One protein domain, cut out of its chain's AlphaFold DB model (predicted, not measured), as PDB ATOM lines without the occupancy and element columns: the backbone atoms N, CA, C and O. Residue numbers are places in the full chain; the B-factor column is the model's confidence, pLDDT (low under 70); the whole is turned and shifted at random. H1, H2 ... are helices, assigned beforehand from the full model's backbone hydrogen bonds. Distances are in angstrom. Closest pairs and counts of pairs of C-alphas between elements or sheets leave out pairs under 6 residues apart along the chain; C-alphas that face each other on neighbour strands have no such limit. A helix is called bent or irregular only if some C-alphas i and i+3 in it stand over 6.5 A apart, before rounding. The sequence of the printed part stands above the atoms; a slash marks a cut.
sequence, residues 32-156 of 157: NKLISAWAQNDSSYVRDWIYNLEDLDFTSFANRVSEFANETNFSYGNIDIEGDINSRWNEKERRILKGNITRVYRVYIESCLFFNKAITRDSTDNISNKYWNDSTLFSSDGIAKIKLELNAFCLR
ATOM      1  N   ASN A  32     351.800 152.549 288.606       95.31
ATOM      2  CA  ASN A  32     352.549 153.427 289.514       95.31
ATOM      3  C   ASN A  32     353.706 152.675 290.179       95.31
ATOM      4  O   ASN A  32     354.795 153.225 290.386       95.31
ATOM      5  N   LYS A  33     353.485 151.392 290.489       94.88
ATOM      6  CA  LYS A  33     354.543 150.520 290.997       94.88
ATOM      7  C   LYS A  33     355.598 150.224 289.932       94.88
ATOM      8  O   LYS A  33     356.772 150.194 290.282       94.88
ATOM      9  N   LEU A  34     355.223 150.068 288.659       94.25
ATOM     10  CA  LEU A  34     356.179 149.912 287.556       94.25
ATOM     11  C   LEU A  34     357.079 151.145 287.416       94.25
ATOM     12  O   LEU A  34     358.299 150.991 287.385       94.25
ATOM     13  N   ILE A  35     356.496 152.346 287.399       95.25
ATOM     14  CA  ILE A  35     357.243 153.613 287.329       95.25
ATOM     15  C   ILE A  35     358.217 153.720 288.507       95.25
ATOM     16  O   ILE A  35     359.410 153.971 288.327       95.25
ATOM     17  N   SER A  36     357.721 153.474 289.721       96.44
ATOM     18  CA  SER A  36     358.532 153.556 290.940       96.44
ATOM     19  C   SER A  36     359.664 152.527 290.936       96.44
ATOM     20  O   SER A  36     360.808 152.866 291.238       96.44
ATOM     21  N   ALA A  37     359.370 151.285 290.544       95.50
ATOM     22  CA  ALA A  37     360.358 150.220 290.428       95.50
ATOM     23  C   ALA A  37     361.418 150.547 289.371       95.50
ATOM     24  O   ALA A  37     362.608 150.334 289.600       95.50
ATOM     25  N   TRP A  38     361.006 151.127 288.240       95.12
ATOM     26  CA  TRP A  38     361.931 151.602 287.222       95.12
ATOM     27  C   TRP A  38     362.857 152.689 287.767       95.12
ATOM     28  O   TRP A  38     364.075 152.570 287.630       95.12
ATOM     29  N   ALA A  39     362.310 153.715 288.417       94.69
ATOM     30  CA  ALA A  39     363.081 154.819 288.988       94.69
ATOM     31  C   ALA A  39     364.078 154.360 290.068       94.69
ATOM     32  O   ALA A  39     365.188 154.884 290.144       94.69
ATOM     33  N   GLN A  40     363.704 153.365 290.875       96.00
ATOM     34  CA  GLN A  40     364.502 152.859 292.000       96.00
ATOM     35  C   GLN A  40     365.419 151.680 291.638       96.00
ATOM     36  O   GLN A  40     366.120 151.165 292.505       96.00
ATOM     37  N   ASN A  41     365.429 151.246 290.376       95.19
ATOM     38  CA  ASN A  41     366.115 150.033 289.928       95.19
ATOM     39  C   ASN A  41     365.674 148.752 290.674       95.19
ATOM     40  O   ASN A  41     366.472 147.831 290.873       95.19
ATOM     41  N   ASP A  42     364.398 148.663 291.069       95.25
ATOM     42  CA  ASP A  42     363.818 147.439 291.629       95.25
ATOM     43  C   ASP A  42     363.650 146.391 290.523       95.25
ATOM     44  O   ASP A  42     362.640 146.299 289.816       95.25
ATOM     45  N   SER A  43     364.688 145.574 290.382       94.12
ATOM     46  CA  SER A  43     364.715 144.497 289.401       94.12
ATOM     47  C   SER A  43     363.690 143.401 289.659       94.12
ATOM     48  O   SER A  43     363.298 142.742 288.700       94.12
ATOM     49  N   SER A  44     363.234 143.203 290.898       93.94
ATOM     50  CA  SER A  44     362.293 142.129 291.210       93.94
ATOM     51  C   SER A  44     360.952 142.417 290.554       93.94
ATOM     52  O   SER A  44     360.458 141.599 289.782       93.94
ATOM     53  N   TYR A  45     360.399 143.610 290.793       94.19
ATOM     54  CA  TYR A  45     359.089 143.959 290.255       94.19
ATOM     55  C   TYR A  45     359.091 144.049 288.726       94.19
ATOM     56  O   TYR A  45     358.166 143.556 288.082       94.19
ATOM     57  N   VAL A  46     360.140 144.628 288.127       94.44
ATOM     58  CA  VAL A  46     360.233 144.740 286.662       94.44
ATOM     59  C   VAL A  46     360.409 143.369 286.001       94.44
ATOM     60  O   VAL A  46     359.799 143.105 284.965       94.44
ATOM     61  N   ARG A  47     361.195 142.462 286.596       95.12
ATOM     62  CA  ARG A  47     361.309 141.084 286.095       95.12
ATOM     63  C   ARG A  47     359.972 140.363 286.199       95.12
ATOM     64  O   ARG A  47     359.528 139.807 285.198       95.12
ATOM     65  N   ASP A  48     359.317 140.413 287.357       93.12
ATOM     66  CA  ASP A  48     358.001 139.797 287.549       93.12
ATOM     67  C   ASP A  48     356.989 140.330 286.529       93.12
ATOM     68  O   ASP A  48     356.262 139.547 285.918       93.12
ATOM     69  N   TRP A  49     356.999 141.637 286.265       93.25
ATOM     70  CA  TRP A  49     356.184 142.246 285.218       93.25
ATOM     71  C   TRP A  49     356.447 141.619 283.841       93.25
ATOM     72  O   TRP A  49     355.501 141.171 283.192       93.25
ATOM     73  N   ILE A  50     357.718 141.507 283.426       94.06
ATOM     74  CA  ILE A  50     358.105 140.931 282.125       94.06
ATOM     75  C   ILE A  50     357.691 139.462 282.020       94.06
ATOM     76  O   ILE A  50     357.182 139.028 280.984       94.06
ATOM     77  N   TYR A  51     357.873 138.687 283.085       93.44
ATOM     78  CA  TYR A  51     357.534 137.267 283.076       93.44
ATOM     79  C   TYR A  51     356.030 136.996 282.984       93.44
ATOM     80  O   TYR A  51     355.652 135.952 282.456       93.44
ATOM     81  N   ASN A  52     355.187 137.944 283.405       92.19
ATOM     82  CA  ASN A  52     353.727 137.837 283.355       92.19
ATOM     83  C   ASN A  52     353.096 138.476 282.100       92.19
ATOM     84  O   ASN A  52     351.871 138.514 281.989       92.19
ATOM     85  N   LEU A  53     353.887 138.974 281.137       91.56
ATOM     86  CA  LEU A  53     353.355 139.543 279.886       91.56
ATOM     87  C   LEU A  53     352.622 138.509 279.018       91.56
ATOM     88  O   LEU A  53     351.610 138.820 278.392       91.56
ATOM     89  N   GLU A  54     353.128 137.276 278.973       89.06
ATOM     90  CA  GLU A  54     352.616 136.224 278.085       89.06
ATOM     91  C   GLU A  54     351.198 135.766 278.455       89.06
ATOM     92  O   GLU A  54     350.448 135.329 277.581       89.06
ATOM     93  N   ASP A  55     350.803 135.923 279.720       89.50
ATOM     94  CA  ASP A  55     349.504 135.490 280.247       89.50
ATOM     95  C   ASP A  55     348.355 136.460 279.912       89.50
ATOM     96  O   ASP A  55     347.186 136.159 280.151       89.50
ATOM     97  N   LEU A  56     348.667 137.625 279.340       91.31
ATOM     98  CA  LEU A  56     347.690 138.666 279.030       91.31
ATOM     99  C   LEU A  56     346.965 138.401 277.706       91.31
ATOM    100  O   LEU A  56     347.524 137.819 276.765       91.31
ATOM    101  N   ASP A  57     345.730 138.892 277.597       91.75
ATOM    102  CA  ASP A  57     345.104 139.092 276.290       91.75
ATOM    103  C   ASP A  57     345.924 140.098 275.457       91.75
ATOM    104  O   ASP A  57     346.735 140.859 275.987       91.75
ATOM    105  N   PHE A  58     345.755 140.077 274.134       90.06
ATOM    106  CA  PHE A  58     346.635 140.834 273.243       90.06
ATOM    107  C   PHE A  58     346.519 142.357 273.414       90.06
ATOM    108  O   PHE A  58     347.524 143.053 273.288       90.06
ATOM    109  N   THR A  59     345.332 142.874 273.739       88.38
ATOM    110  CA  THR A  59     345.128 144.308 273.977       88.38
ATOM    111  C   THR A  59     345.826 144.732 275.265       88.38
ATOM    112  O   THR A  59     346.644 145.649 275.247       88.38
ATOM    113  N   SER A  60     345.595 144.016 276.368       90.69
ATOM    114  CA  SER A  60     346.290 144.261 277.638       90.69
ATOM    115  C   SER A  60     347.808 144.135 277.500       90.69
ATOM    116  O   SER A  60     348.552 144.915 278.089       90.69
ATOM    117  N   PHE A  61     348.275 143.163 276.714       92.56
ATOM    118  CA  PHE A  61     349.685 142.985 276.388       92.56
ATOM    119  C   PHE A  61     350.264 144.211 275.664       92.56
ATOM    120  O   PHE A  61     351.271 144.759 276.113       92.56
ATOM    121  N   ALA A  62     349.619 144.659 274.584       89.88
ATOM    122  CA  ALA A  62     350.079 145.789 273.783       89.88
ATOM    123  C   ALA A  62     350.106 147.096 274.593       89.88
ATOM    124  O   ALA A  62     351.105 147.814 274.550       89.88
ATOM    125  N   ASN A  63     349.068 147.358 275.397       89.75
ATOM    126  CA  ASN A  63     349.014 148.525 276.285       89.75
ATOM    127  C   ASN A  63     350.218 148.552 277.231       89.75
ATOM    128  O   ASN A  63     350.922 149.553 277.322       89.75
ATOM    129  N   ARG A  64     350.496 147.421 277.889       91.25
ATOM    130  CA  ARG A  64     351.589 147.309 278.858       91.25
ATOM    131  C   ARG A  64     352.966 147.461 278.216       91.25
ATOM    132  O   ARG A  64     353.818 148.148 278.768       91.25
ATOM    133  N   VAL A  65     353.192 146.856 277.051       92.00
ATOM    134  CA  VAL A  65     354.439 147.035 276.285       92.00
ATOM    135  C   VAL A  65     354.662 148.513 275.947       92.00
ATOM    136  O   VAL A  65     355.762 149.028 276.143       92.00
ATOM    137  N   SER A  66     353.614 149.212 275.507       89.00
ATOM    138  CA  SER A  66     353.682 150.643 275.197       89.00
ATOM    139  C   SER A  66     353.952 151.504 276.435       89.00
ATOM    140  O   SER A  66     354.824 152.370 276.382       89.00
ATOM    141  N   GLU A  67     353.279 151.235 277.559       89.69
ATOM    142  CA  GLU A  67     353.547 151.888 278.850       89.69
ATOM    143  C   GLU A  67     355.013 151.703 279.268       89.69
ATOM    144  O   GLU A  67     355.709 152.677 279.543       89.69
ATOM    145  N   PHE A  68     355.527 150.471 279.241       91.06
ATOM    146  CA  PHE A  68     356.910 150.186 279.622       91.06
ATOM    147  C   PHE A  68     357.928 150.913 278.746       91.06
ATOM    148  O   PHE A  68     358.901 151.472 279.251       91.06
ATOM    149  N   ALA A  69     357.725 150.922 277.435       89.00
ATOM    150  CA  ALA A  69     358.629 151.603 276.523       89.00
ATOM    151  C   ALA A  69     358.644 153.126 276.732       89.00
ATOM    152  O   ALA A  69     359.708 153.736 276.623       89.00
ATOM    153  N   ASN A  70     357.496 153.724 277.070       87.31
ATOM    154  CA  ASN A  70     357.406 155.148 277.399       87.31
ATOM    155  C   ASN A  70     358.171 155.489 278.688       87.31
ATOM    156  O   ASN A  70     358.800 156.541 278.753       87.31
ATOM    157  N   GLU A  71     358.181 154.590 279.677       89.38
ATOM    158  CA  GLU A  71     358.919 154.799 280.931       89.38
ATOM    159  C   GLU A  71     360.420 154.496 280.822       89.38
ATOM    160  O   GLU A  71     361.252 155.120 281.487       89.38
ATOM    161  N   THR A  72     360.789 153.490 280.027       87.06
ATOM    162  CA  THR A  72     362.129 152.883 280.090       87.06
ATOM    163  C   THR A  72     363.047 153.212 278.925       87.06
ATOM    164  O   THR A  72     364.228 152.867 278.985       87.06
ATOM    165  N   ASN A  73     362.531 153.862 277.880       85.12
ATOM    166  CA  ASN A  73     363.185 154.039 276.579       85.12
ATOM    167  C   ASN A  73     363.538 152.725 275.853       85.12
ATOM    168  O   ASN A  73     364.076 152.781 274.750       85.12
ATOM    169  N   PHE A  74     363.229 151.550 276.412       88.75
ATOM    170  CA  PHE A  74     363.384 150.278 275.714       88.75
ATOM    171  C   PHE A  74     362.175 150.050 274.798       88.75
ATOM    172  O   PHE A  74     361.090 149.704 275.259       88.75
ATOM    173  N   SER A  75     362.365 150.265 273.496       84.12
ATOM    174  CA  SER A  75     361.313 150.198 272.477       84.12
ATOM    175  C   SER A  75     361.502 148.953 271.616       84.12
ATOM    176  O   SER A  75     362.412 148.868 270.793       84.12
ATOM    177  N   TYR A  76     360.647 147.952 271.835       87.31
ATOM    178  CA  TYR A  76     360.581 146.745 271.016       87.31
ATOM    179  C   TYR A  76     359.136 146.266 270.914       87.31
ATOM    180  O   TYR A  76     358.505 145.970 271.929       87.31
ATOM    181  N   GLY A  77     358.621 146.152 269.688       79.94
ATOM    182  CA  GLY A  77     357.254 145.675 269.463       79.94
ATOM    183  C   GLY A  77     356.181 146.590 270.055       79.94
ATOM    184  O   GLY A  77     355.136 146.108 270.483       79.94
ATOM    185  N   ASN A  78     356.444 147.897 270.103       76.12
ATOM    186  CA  ASN A  78     355.459 148.909 270.465       76.12
ATOM    187  C   ASN A  78     354.327 148.911 269.437       76.12
ATOM    188  O   ASN A  78     354.472 149.440 268.336       76.12
ATOM    189  N   ILE A  79     353.212 148.287 269.802       74.25
ATOM    190  CA  ILE A  79     352.028 148.204 268.958       74.25
ATOM    191  C   ILE A  79     351.149 149.411 269.261       74.25
ATOM    192  O   ILE A  79     350.737 149.626 270.400       74.25
ATOM    193  N   ASP A  80     350.857 150.183 268.220       68.56
ATOM    194  CA  ASP A  80     349.822 151.205 268.256       68.56
ATOM    195  C   ASP A  80     348.445 150.533 268.390       68.56
ATOM    196  O   ASP A  80     347.978 149.834 267.481       68.56
ATOM    197  N   ILE A  81     347.841 150.740 269.557       63.19
ATOM    198  CA  ILE A  81     346.543 150.200 269.961       63.19
ATOM    199  C   ILE A  81     345.365 151.073 269.517       63.19
ATOM    200  O   ILE A  81     344.224 150.637 269.640       63.19
ATOM    201  N   GLU A  82     345.624 152.301 269.051       62.47
ATOM    202  CA  GLU A  82     344.583 153.240 268.615       62.47
ATOM    203  C   GLU A  82     344.038 152.870 267.227       62.47
ATOM    204  O   GLU A  82     342.943 153.285 266.847       62.47
ATOM    205  N   GLY A  83     344.760 152.030 266.480       60.78
ATOM    206  CA  GLY A  83     344.212 151.312 265.333       60.78
ATOM    207  C   GLY A  83     343.357 150.113 265.748       60.78
ATOM    208  O   GLY A  83     343.551 149.531 266.812       60.78
ATOM    209  N   ASP A  84     342.448 149.669 264.873       64.75
ATOM    210  CA  ASP A  84     341.726 148.411 265.085       64.75
ATOM    211  C   ASP A  84     342.713 147.230 265.027       64.75
ATOM    212  O   ASP A  84     343.015 146.678 263.966       64.75
ATOM    213  N   ILE A  85     343.243 146.852 266.191       68.94
ATOM    214  CA  ILE A  85     344.159 145.726 266.396       68.94
ATOM    215  C   ILE A  85     343.611 144.440 265.765       68.94
ATOM    216  O   ILE A  85     344.379 143.633 265.232       68.94
ATOM    217  N   ASN A  86     342.291 144.241 265.820       68.94
ATOM    218  CA  ASN A  86     341.653 143.050 265.278       68.94
ATOM    219  C   ASN A  86     341.601 143.066 263.750       68.94
ATOM    220  O   ASN A  86     341.617 141.994 263.150       68.94
ATOM    221  N   SER A  87     341.597 144.250 263.134       76.62
ATOM    222  CA  SER A  87     341.727 144.400 261.682       76.62
ATOM    223  C   SER A  87     343.155 144.168 261.176       76.62
ATOM    224  O   SER A  87     343.334 143.702 260.054       76.62
ATOM    225  N   ARG A  88     344.174 144.478 261.996       80.25
ATOM    226  CA  ARG A  88     345.591 144.422 261.592       80.25
ATOM    227  C   ARG A  88     346.181 143.013 261.646       80.25
ATOM    228  O   ARG A  88     346.984 142.674 260.784       80.25
ATOM    229  N   TRP A  89     345.795 142.208 262.639       87.38
ATOM    230  CA  TRP A  89     346.346 140.864 262.841       87.38
ATOM    231  C   TRP A  89     345.282 139.865 263.266       87.38
ATOM    232  O   TRP A  89     344.485 140.143 264.163       87.38
ATOM    233  N   ASN A  90     345.331 138.660 262.707       89.88
ATOM    234  CA  ASN A  90     344.508 137.539 263.158       89.88
ATOM    235  C   ASN A  90     345.047 136.915 264.463       89.88
ATOM    236  O   ASN A  90     346.129 137.242 264.950       89.88
ATOM    237  N   GLU A  91     344.298 135.982 265.057       90.81
ATOM    238  CA  GLU A  91     344.671 135.372 266.342       90.81
ATOM    239  C   GLU A  91     346.041 134.668 266.317       90.81
ATOM    240  O   GLU A  91     346.804 134.756 267.282       90.81
ATOM    241  N   LYS A  92     346.378 133.996 265.208       92.31
ATOM    242  CA  LYS A  92     347.662 133.301 265.054       92.31
ATOM    243  C   LYS A  92     348.819 134.298 265.035       92.31
ATOM    244  O   LYS A  92     349.803 134.094 265.742       92.31
ATOM    245  N   GLU A  93     348.690 135.374 264.269       90.75
ATOM    246  CA  GLU A  93     349.690 136.444 264.186       90.75
ATOM    247  C   GLU A  93     349.876 137.137 265.534       90.75
ATOM    248  O   GLU A  93     351.000 137.268 266.009       90.75
ATOM    249  N   ARG A  94     348.775 137.472 266.219       90.62
ATOM    250  CA  ARG A  94     348.810 138.053 267.569       90.62
ATOM    251  C   ARG A  94     349.541 137.156 268.566       90.62
ATOM    252  O   ARG A  94     350.317 137.640 269.390       90.62
ATOM    253  N   ARG A  95     349.340 135.839 268.479       92.00
ATOM    254  CA  ARG A  95     350.049 134.861 269.316       92.00
ATOM    255  C   ARG A  95     351.553 134.850 269.032       92.00
ATOM    256  O   ARG A  95     352.338 134.822 269.977       92.00
ATOM    257  N   ILE A  96     351.945 134.890 267.759       91.75
ATOM    258  CA  ILE A  96     353.354 134.918 267.340       91.75
ATOM    259  C   ILE A  96     354.026 136.217 267.794       91.75
ATOM    260  O   ILE A  96     355.061 136.153 268.454       91.75
ATOM    261  N   LEU A  97     353.402 137.370 267.539       91.19
ATOM    262  CA  LEU A  97     353.894 138.683 267.968       91.19
ATOM    263  C   LEU A  97     354.093 138.740 269.484       91.19
ATOM    264  O   LEU A  97     355.184 139.066 269.950       91.19
ATOM    265  N   LYS A  98     353.075 138.344 270.263       92.06
ATOM    266  CA  LYS A  98     353.166 138.303 271.729       92.06
ATOM    267  C   LYS A  98     354.327 137.420 272.199       92.06
ATOM    268  O   LYS A  98     355.096 137.828 273.073       92.06
ATOM    269  N   GLY A  99     354.479 136.235 271.607       92.69
ATOM    270  CA  GLY A  99     355.562 135.306 271.933       92.69
ATOM    271  C   GLY A  99     356.950 135.872 271.613       92.69
ATOM    272  O   GLY A  99     357.851 135.801 272.449       92.69
ATOM    273  N   ASN A 100     357.116 136.480 270.439       93.00
ATOM    274  CA  ASN A 100     358.371 137.096 270.007       93.00
ATOM    275  C   ASN A 100     358.769 138.264 270.908       93.00
ATOM    276  O   ASN A 100     359.875 138.274 271.450       93.00
ATOM    277  N   ILE A 101     357.852 139.203 271.138       93.31
ATOM    278  CA  ILE A 101     358.091 140.376 271.985       93.31
ATOM    279  C   ILE A 101     358.427 139.945 273.413       93.31
ATOM    280  O   ILE A 101     359.446 140.371 273.950       93.31
ATOM    281  N   THR A 102     357.662 139.020 274.003       93.75
ATOM    282  CA  THR A 102     357.956 138.518 275.357       93.75
ATOM    283  C   THR A 102     359.363 137.924 275.445       93.75
ATOM    284  O   THR A 102     360.091 138.183 276.405       93.75
ATOM    285  N   ARG A 103     359.794 137.149 274.442       93.75
ATOM    286  CA  ARG A 103     361.144 136.567 274.423       93.75
ATOM    287  C   ARG A 103     362.232 137.631 274.348       93.75
ATOM    288  O   ARG A 103     363.221 137.514 275.064       93.75
ATOM    289  N   VAL A 104     362.051 138.679 273.546       93.81
ATOM    290  CA  VAL A 104     363.020 139.782 273.473       93.81
ATOM    291  C   VAL A 104     363.095 140.550 274.789       93.81
ATOM    292  O   VAL A 104     364.194 140.839 275.255       93.81
ATOM    293  N   TYR A 105     361.965 140.790 275.452       94.19
ATOM    294  CA  TYR A 105     361.945 141.397 276.785       94.19
ATOM    295  C   TYR A 105     362.657 140.529 277.834       94.19
ATOM    296  O   TYR A 105     363.382 141.053 278.681       94.19
ATOM    297  N   ARG A 106     362.524 139.197 277.756       94.88
ATOM    298  CA  ARG A 106     363.286 138.268 278.613       94.88
ATOM    299  C   ARG A 106     364.793 138.360 278.355       94.88
ATOM    300  O   ARG A 106     365.566 138.415 279.302       94.88
ATOM    301  N   VAL A 107     365.219 138.460 277.095       94.12
ATOM    302  CA  VAL A 107     366.636 138.702 276.770       94.12
ATOM    303  C   VAL A 107     367.101 140.065 277.291       94.12
ATOM    304  O   VAL A 107     368.201 140.172 277.827       94.12
ATOM    305  N   TYR A 108     366.267 141.101 277.180       92.38
ATOM    306  CA  TYR A 108     366.583 142.438 277.670       92.38
ATOM    307  C   TYR A 108     366.893 142.449 279.175       92.38
ATOM    308  O   TYR A 108     367.933 142.985 279.557       92.38
ATOM    309  N   ILE A 109     366.089 141.795 280.024       93.44
ATOM    310  CA  ILE A 109     366.345 141.737 281.482       93.44
ATOM    311  C   ILE A 109     367.549 140.882 281.881       93.44
ATOM    312  O   ILE A 109     368.008 140.942 283.025       93.44
ATOM    313  N   GLU A 110     368.050 140.046 280.978       91.56
ATOM    314  CA  GLU A 110     369.320 139.334 281.144       91.56
ATOM    315  C   GLU A 110     370.516 140.143 280.635       91.56
ATOM    316  O   GLU A 110     371.662 139.804 280.931       91.56
ATOM    317  N   SER A 111     370.266 141.184 279.844       90.00
ATOM    318  CA  SER A 111     371.311 141.987 279.229       90.00
ATOM    319  C   SER A 111     371.815 143.079 280.169       90.00
ATOM    320  O   SER A 111     371.133 143.549 281.080       90.00
ATOM    321  N   CYS A 112     373.007 143.568 279.867       86.38
ATOM    322  CA  CYS A 112     373.611 144.750 280.480       86.38
ATOM    323  C   CYS A 112     372.899 146.073 280.126       86.38
ATOM    324  O   CYS A 112     373.283 147.126 280.634       86.38
ATOM    325  N   LEU A 113     371.864 146.037 279.277       87.81
ATOM    326  CA  LEU A 113     370.984 147.179 279.019       87.81
ATOM    327  C   LEU A 113     369.892 147.327 280.075       87.81
ATOM    328  O   LEU A 113     369.268 148.386 280.167       87.81
ATOM    329  N   PHE A 114     369.649 146.290 280.877       92.44
ATOM    330  CA  PHE A 114     368.628 146.345 281.905       92.44
ATOM    331  C   PHE A 114     368.951 147.445 282.927       92.44
ATOM    332  O   PHE A 114     370.040 147.468 283.495       92.44
ATOM    333  N   PHE A 115     368.015 148.381 283.124       91.88
ATOM    334  CA  PHE A 115     368.189 149.609 283.922       91.88
ATOM    335  C   PHE A 115     369.262 150.597 283.447       91.88
ATOM    336  O   PHE A 115     369.512 151.596 284.125       91.88
ATOM    337  N   ASN A 116     369.858 150.404 282.272       88.81
ATOM    338  CA  ASN A 116     370.784 151.384 281.725       88.81
ATOM    339  C   ASN A 116     370.019 152.602 281.177       88.81
ATOM    340  O   ASN A 116     369.580 152.620 280.029       88.81
ATOM    341  N   LYS A 117     369.891 153.641 282.008       87.62
ATOM    342  CA  LYS A 117     369.151 154.877 281.697       87.62
ATOM    343  C   LYS A 117     369.795 155.748 280.619       87.62
ATOM    344  O   LYS A 117     369.172 156.702 280.172       87.62
ATOM    345  N   ALA A 118     371.033 155.452 280.222       84.31
ATOM    346  CA  ALA A 118     371.704 156.177 279.146       84.31
ATOM    347  C   ALA A 118     371.211 155.750 277.752       84.31
ATOM    348  O   ALA A 118     371.531 156.402 276.762       84.31
ATOM    349  N   ILE A 119     370.457 154.650 277.661       79.19
ATOM    350  CA  ILE A 119     369.899 154.147 276.408       79.19
ATOM    351  C   ILE A 119     368.679 154.985 276.032       79.19
ATOM    352  O   ILE A 119     367.769 155.187 276.837       79.19
ATOM    353  N   THR A 120     368.668 155.457 274.791       83.00
ATOM    354  CA  THR A 120     367.535 156.161 274.185       83.00
ATOM    355  C   THR A 120     366.678 155.202 273.369       83.00
ATOM    356  O   THR A 120     367.133 154.122 272.990       83.00
ATOM    357  N   ARG A 121     365.459 155.627 273.028       80.62
ATOM    358  CA  ARG A 121     364.553 154.868 272.158       80.62
ATOM    359  C   ARG A 121     365.224 154.448 270.845       80.62
ATOM    360  O   ARG A 121     365.294 153.254 270.540       80.62
ATOM    361  N   ASP A 122     365.876 155.412 270.198       79.06
ATOM    362  CA  ASP A 122     366.646 155.242 268.961       79.06
ATOM    363  C   ASP A 122     367.724 154.155 269.065       79.06
ATOM    364  O   ASP A 122     368.044 153.480 268.085       79.06
ATOM    365  N   SER A 123     368.288 153.957 270.263       75.75
ATOM    366  CA  SER A 123     369.304 152.928 270.490       75.75
ATOM    367  C   SER A 123     368.731 151.529 270.253       75.75
ATOM    368  O   SER A 123     369.425 150.659 269.737       75.75
ATOM    369  N   THR A 124     367.461 151.302 270.591       76.75
ATOM    370  CA  THR A 124     366.802 149.989 270.486       76.75
ATOM    371  C   THR A 124     365.902 149.846 269.261       76.75
ATOM    372  O   THR A 124     365.601 148.720 268.855       76.75
ATOM    373  N   ASP A 125     365.549 150.954 268.608       78.56
ATOM    374  CA  ASP A 125     364.648 150.956 267.453       78.56
ATOM    375  C   ASP A 125     365.191 150.152 266.267       78.56
ATOM    376  O   ASP A 125     364.418 149.514 265.558       78.56
ATOM    377  N   ASN A 126     366.513 150.080 266.083       79.44
ATOM    378  CA  ASN A 126     367.114 149.228 265.049       79.44
ATOM    379  C   ASN A 126     366.805 147.736 265.262       79.44
ATOM    380  O   ASN A 126     366.505 147.027 264.300       79.44
ATOM    381  N   ILE A 127     366.848 147.266 266.514       83.50
ATOM    382  CA  ILE A 127     366.506 145.878 266.859       83.50
ATOM    383  C   ILE A 127     365.012 145.657 266.640       83.50
ATOM    384  O   ILE A 127     364.627 144.641 266.063       83.50
ATOM    385  N   SER A 128     364.178 146.616 267.060       83.19
ATOM    386  CA  SER A 128     362.741 146.576 266.798       83.19
ATOM    387  C   SER A 128     362.498 146.447 265.296       83.19
ATOM    388  O   SER A 128     362.087 145.379 264.858       83.19
ATOM    389  N   ASN A 129     362.898 147.430 264.486       81.31
ATOM    390  CA  ASN A 129     362.694 147.483 263.033       81.31
ATOM    391  C   ASN A 129     363.153 146.225 262.285       81.31
ATOM    392  O   ASN A 129     362.515 145.821 261.315       81.31
ATOM    393  N   LYS A 130     364.239 145.591 262.738       82.94
ATOM    394  CA  LYS A 130     364.805 144.403 262.096       82.94
ATOM    395  C   LYS A 130     364.037 143.113 262.387       82.94
ATOM    396  O   LYS A 130     363.999 142.239 261.525       82.94
ATOM    397  N   TYR A 131     363.469 142.972 263.584       82.50
ATOM    398  CA  TYR A 131     362.950 141.686 264.064       82.50
ATOM    399  C   TYR A 131     361.457 141.694 264.405       82.50
ATOM    400  O   TYR A 131     360.845 140.632 264.439       82.50
ATOM    401  N   TRP A 132     360.853 142.852 264.676       75.12
ATOM    402  CA  TRP A 132     359.529 142.917 265.305       75.12
ATOM    403  C   TRP A 132     358.393 142.338 264.451       75.12
ATOM    404  O   TRP A 132     357.455 141.775 265.004       75.12
ATOM    405  N   ASN A 133     358.488 142.455 263.122       69.44
ATOM    406  CA  ASN A 133     357.456 142.007 262.182       69.44
ATOM    407  C   ASN A 133     357.738 140.608 261.601       69.44
ATOM    408  O   ASN A 133     357.276 140.277 260.508       69.44
ATOM    409  N   ASP A 134     358.542 139.793 262.289       75.19
ATOM    410  CA  ASP A 134     358.731 138.398 261.898       75.19
ATOM    411  C   ASP A 134     357.414 137.628 262.079       75.19
ATOM    412  O   ASP A 134     356.818 137.604 263.160       75.19
ATOM    413  N   SER A 135     356.952 136.999 260.999       77.88
ATOM    414  CA  SER A 135     355.709 136.226 260.964       77.88
ATOM    415  C   SER A 135     355.858 134.825 261.563       77.88
ATOM    416  O   SER A 135     354.888 134.064 261.614       77.88
ATOM    417  N   THR A 136     357.056 134.477 262.036       87.38
ATOM    418  CA  THR A 136     357.367 133.207 262.685       87.38
ATOM    419  C   THR A 136     357.825 133.408 264.124       87.38
ATOM    420  O   THR A 136     358.476 134.391 264.473       87.38
ATOM    421  N   LEU A 137     357.466 132.460 264.993       87.56
ATOM    422  CA  LEU A 137     357.963 132.460 266.365       87.56
ATOM    423  C   LEU A 137     359.479 132.231 266.334       87.56
ATOM    424  O   LEU A 137     359.934 131.251 265.742       87.56
ATOM    425  N   PHE A 138     360.251 133.090 266.996       90.19
ATOM    426  CA  PHE A 138     361.707 133.027 266.952       90.19
ATOM    427  C   PHE A 138     362.231 131.658 267.372       90.19
ATOM    428  O   PHE A 138     361.868 131.129 268.421       90.19
ATOM    429  N   SER A 139     363.145 131.094 266.593       90.00
ATOM    430  CA  SER A 139     363.940 129.957 267.045       90.00
ATOM    431  C   SER A 139     364.932 130.387 268.132       90.00
ATOM    432  O   SER A 139     365.169 131.581 268.346       90.00
ATOM    433  N   SER A 140     365.565 129.416 268.794       89.31
ATOM    434  CA  SER A 140     366.686 129.687 269.704       89.31
ATOM    435  C   SER A 140     367.791 130.501 269.022       89.31
ATOM    436  O   SER A 140     368.324 131.426 269.627       89.31
ATOM    437  N   ASP A 141     368.068 130.232 267.743       88.62
ATOM    438  CA  ASP A 141     369.050 130.985 266.955       88.62
ATOM    439  C   ASP A 141     368.609 132.431 266.700       88.62
ATOM    440  O   ASP A 141     369.429 133.349 266.733       88.62
ATOM    441  N   GLY A 142     367.310 132.655 266.468       88.56
ATOM    442  CA  GLY A 142     366.737 133.998 266.349       88.56
ATOM    443  C   GLY A 142     366.939 134.810 267.629       88.56
ATOM    444  O   GLY A 142     367.462 135.923 267.589       88.56
ATOM    445  N   ILE A 143     366.630 134.207 268.780       92.56
ATOM    446  CA  ILE A 143     366.852 134.810 270.102       92.56
ATOM    447  C   ILE A 143     368.341 135.053 270.373       92.56
ATOM    448  O   ILE A 143     368.705 136.113 270.882       92.56
ATOM    449  N   ALA A 144     369.219 134.119 269.997       90.75
ATOM    450  CA  ALA A 144     370.662 134.270 270.167       90.75
ATOM    451  C   ALA A 144     371.214 135.472 269.383       90.75
ATOM    452  O   ALA A 144     372.016 136.235 269.923       90.75
ATOM    453  N   LYS A 145     370.745 135.698 268.148       91.00
ATOM    454  CA  LYS A 145     371.120 136.878 267.345       91.00
ATOM    455  C   LYS A 145     370.707 138.183 268.025       91.00
ATOM    456  O   LYS A 145     371.525 139.089 268.145       91.00
ATOM    457  N   ILE A 146     369.477 138.255 268.535       91.06
ATOM    458  CA  ILE A 146     368.982 139.440 269.253       91.06
ATOM    459  C   ILE A 146     369.801 139.686 270.528       91.06
ATOM    460  O   ILE A 146     370.192 140.820 270.802       91.06
ATOM    461  N   LYS A 147     370.132 138.629 271.281       91.25
ATOM    462  CA  LYS A 147     370.991 138.722 272.474       91.25
ATOM    463  C   LYS A 147     372.371 139.295 272.149       91.25
ATOM    464  O   LYS A 147     372.870 140.129 272.901       91.25
ATOM    465  N   LEU A 148     372.976 138.877 271.038       89.75
ATOM    466  CA  LEU A 148     374.258 139.422 270.582       89.75
ATOM    467  C   LEU A 148     374.159 140.916 270.258       89.75
ATOM    468  O   LEU A 148     375.031 141.677 270.672       89.75
ATOM    469  N   GLU A 149     373.096 141.348 269.574       89.19
ATOM    470  CA  GLU A 149     372.895 142.766 269.254       89.19
ATOM    471  C   GLU A 149     372.673 143.620 270.505       89.19
ATOM    472  O   GLU A 149     373.318 144.657 270.646       89.19
ATOM    473  N   LEU A 150     371.850 143.160 271.455       87.81
ATOM    474  CA  LEU A 150     371.652 143.850 272.735       87.81
ATOM    475  C   LEU A 150     372.968 143.962 273.525       87.81
ATOM    476  O   LEU A 150     373.287 145.024 274.052       87.81
ATOM    477  N   ASN A 151     373.777 142.901 273.556       85.25
ATOM    478  CA  ASN A 151     375.070 142.916 274.245       85.25
ATOM    479  C   ASN A 151     376.111 143.813 273.557       85.25
ATOM    480  O   ASN A 151     376.989 144.356 274.230       85.25
ATOM    481  N   ALA A 152     376.020 144.010 272.237       84.94
ATOM    482  CA  ALA A 152     376.945 144.871 271.503       84.94
ATOM    483  C   ALA A 152     376.885 146.335 271.973       84.94
ATOM    484  O   ALA A 152     377.909 147.015 271.966       84.94
ATOM    485  N   PHE A 153     375.730 146.813 272.450       80.81
ATOM    486  CA  PHE A 153     375.599 148.154 273.037       80.81
ATOM    487  C   PHE A 153     376.438 148.338 274.302       80.81
ATOM    488  O   PHE A 153     376.885 149.442 274.595       80.81
ATOM    489  N   CYS A 154     376.699 147.264 275.040       76.50
ATOM    490  CA  CYS A 154     377.466 147.333 276.278       76.50
ATOM    491  C   CYS A 154     378.977 147.377 276.055       76.50
ATOM    492  O   CYS A 154     379.706 147.815 276.940       76.50
ATOM    493  N   LEU A 155     379.438 146.929 274.885       71.75
ATOM    494  CA  LEU A 155     380.850 146.905 274.502       71.75
ATOM    495  C   LEU A 155     381.309 148.203 273.821       71.75
ATOM    496  O   LEU A 155     382.499 148.376 273.595       71.75
ATOM    497  N   ARG A 156     380.385 149.112 273.484       64.25
ATOM    498  CA  ARG A 156     380.670 150.396 272.816       64.25
ATOM    499  C   ARG A 156     381.000 151.541 273.790       64.25
ATOM    500  O   ARG A 156     380.810 152.700 273.434       64.25
TER     501      ARG A 156
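Overview. This is residues 32 to 156 of the 157 residues of an uncharacterized protein of Bacteroidetes bacterium B1(2017) (UniProt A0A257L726). One long helix, H5, runs through the body, with H2 and H3 packed on one side of it and H7 on another; H1 packs on H2 and H3 away from H5. H6 lies near H5 and H7, and short H4 sits near the first residues of H3. The printed part has 125 residues, with seven named helices, H1 to H7 in chain order, and no named strand: all helix. It is compact, with a radius of gyration of the C-alphas of 14.0 A and spans of 38 by 34 by 23 A.

Arrangement. H5, residues 91 to 110, is the hub. With residues 102 to 109 alone it touches H2, residues 43 to 51, at a shallow tilt of 22 degrees, opposite ways; the closest C-alphas, of Ile 50 and Tyr 105, are 6.6 A apart. Residues 94 to 98 touch residues 58 to 61 of H3, residues 58 to 72; the closest C-alphas, of Phe 58 and Arg 94, are 6.7 A apart. H7, residues 140 to 155, touches H5 at a steep tilt of 40 degrees, the same way, with C-alphas 107 and 147 closest at 6.1 A. H1, residues 32 to 40, touches H2, with C-alphas 37 and 45 closest at 6.4 A, and residues 68 to 72 of H3, with C-alphas 35 and 71 closest at 6.7 A. H6, residues 121 to 131, is near H5 and close to but not clearly touching H7. H4, residues 85 to 88, is close to but not clearly touching H3. Every O i to N i+4 pair is within hydrogen-bond range in H1, H2, H3 and H5, against 5 of 7 in H6 and 9 of 12 in H7; H4 is too short for one.

Along the chain. H5 is 29.0 A long, H7 22.8 A and H3 20.8 A. H1 begins at C-alpha 32 (352.549, 153.427, 289.514); H7 ends at C-alpha 155 (380.850, 146.905, 274.502). H6 is irregular, but only just: C-alphas 123 and 126 are 6.9 A apart.

Size, cuts and confidence. The farthest C-alphas, of Ser 87 and Leu 155, are 41.2 A apart. The printed part has no cut; the link H3 to H4 is long. The pLDDT is under 70 at residues 80 to 86, 133 and 156.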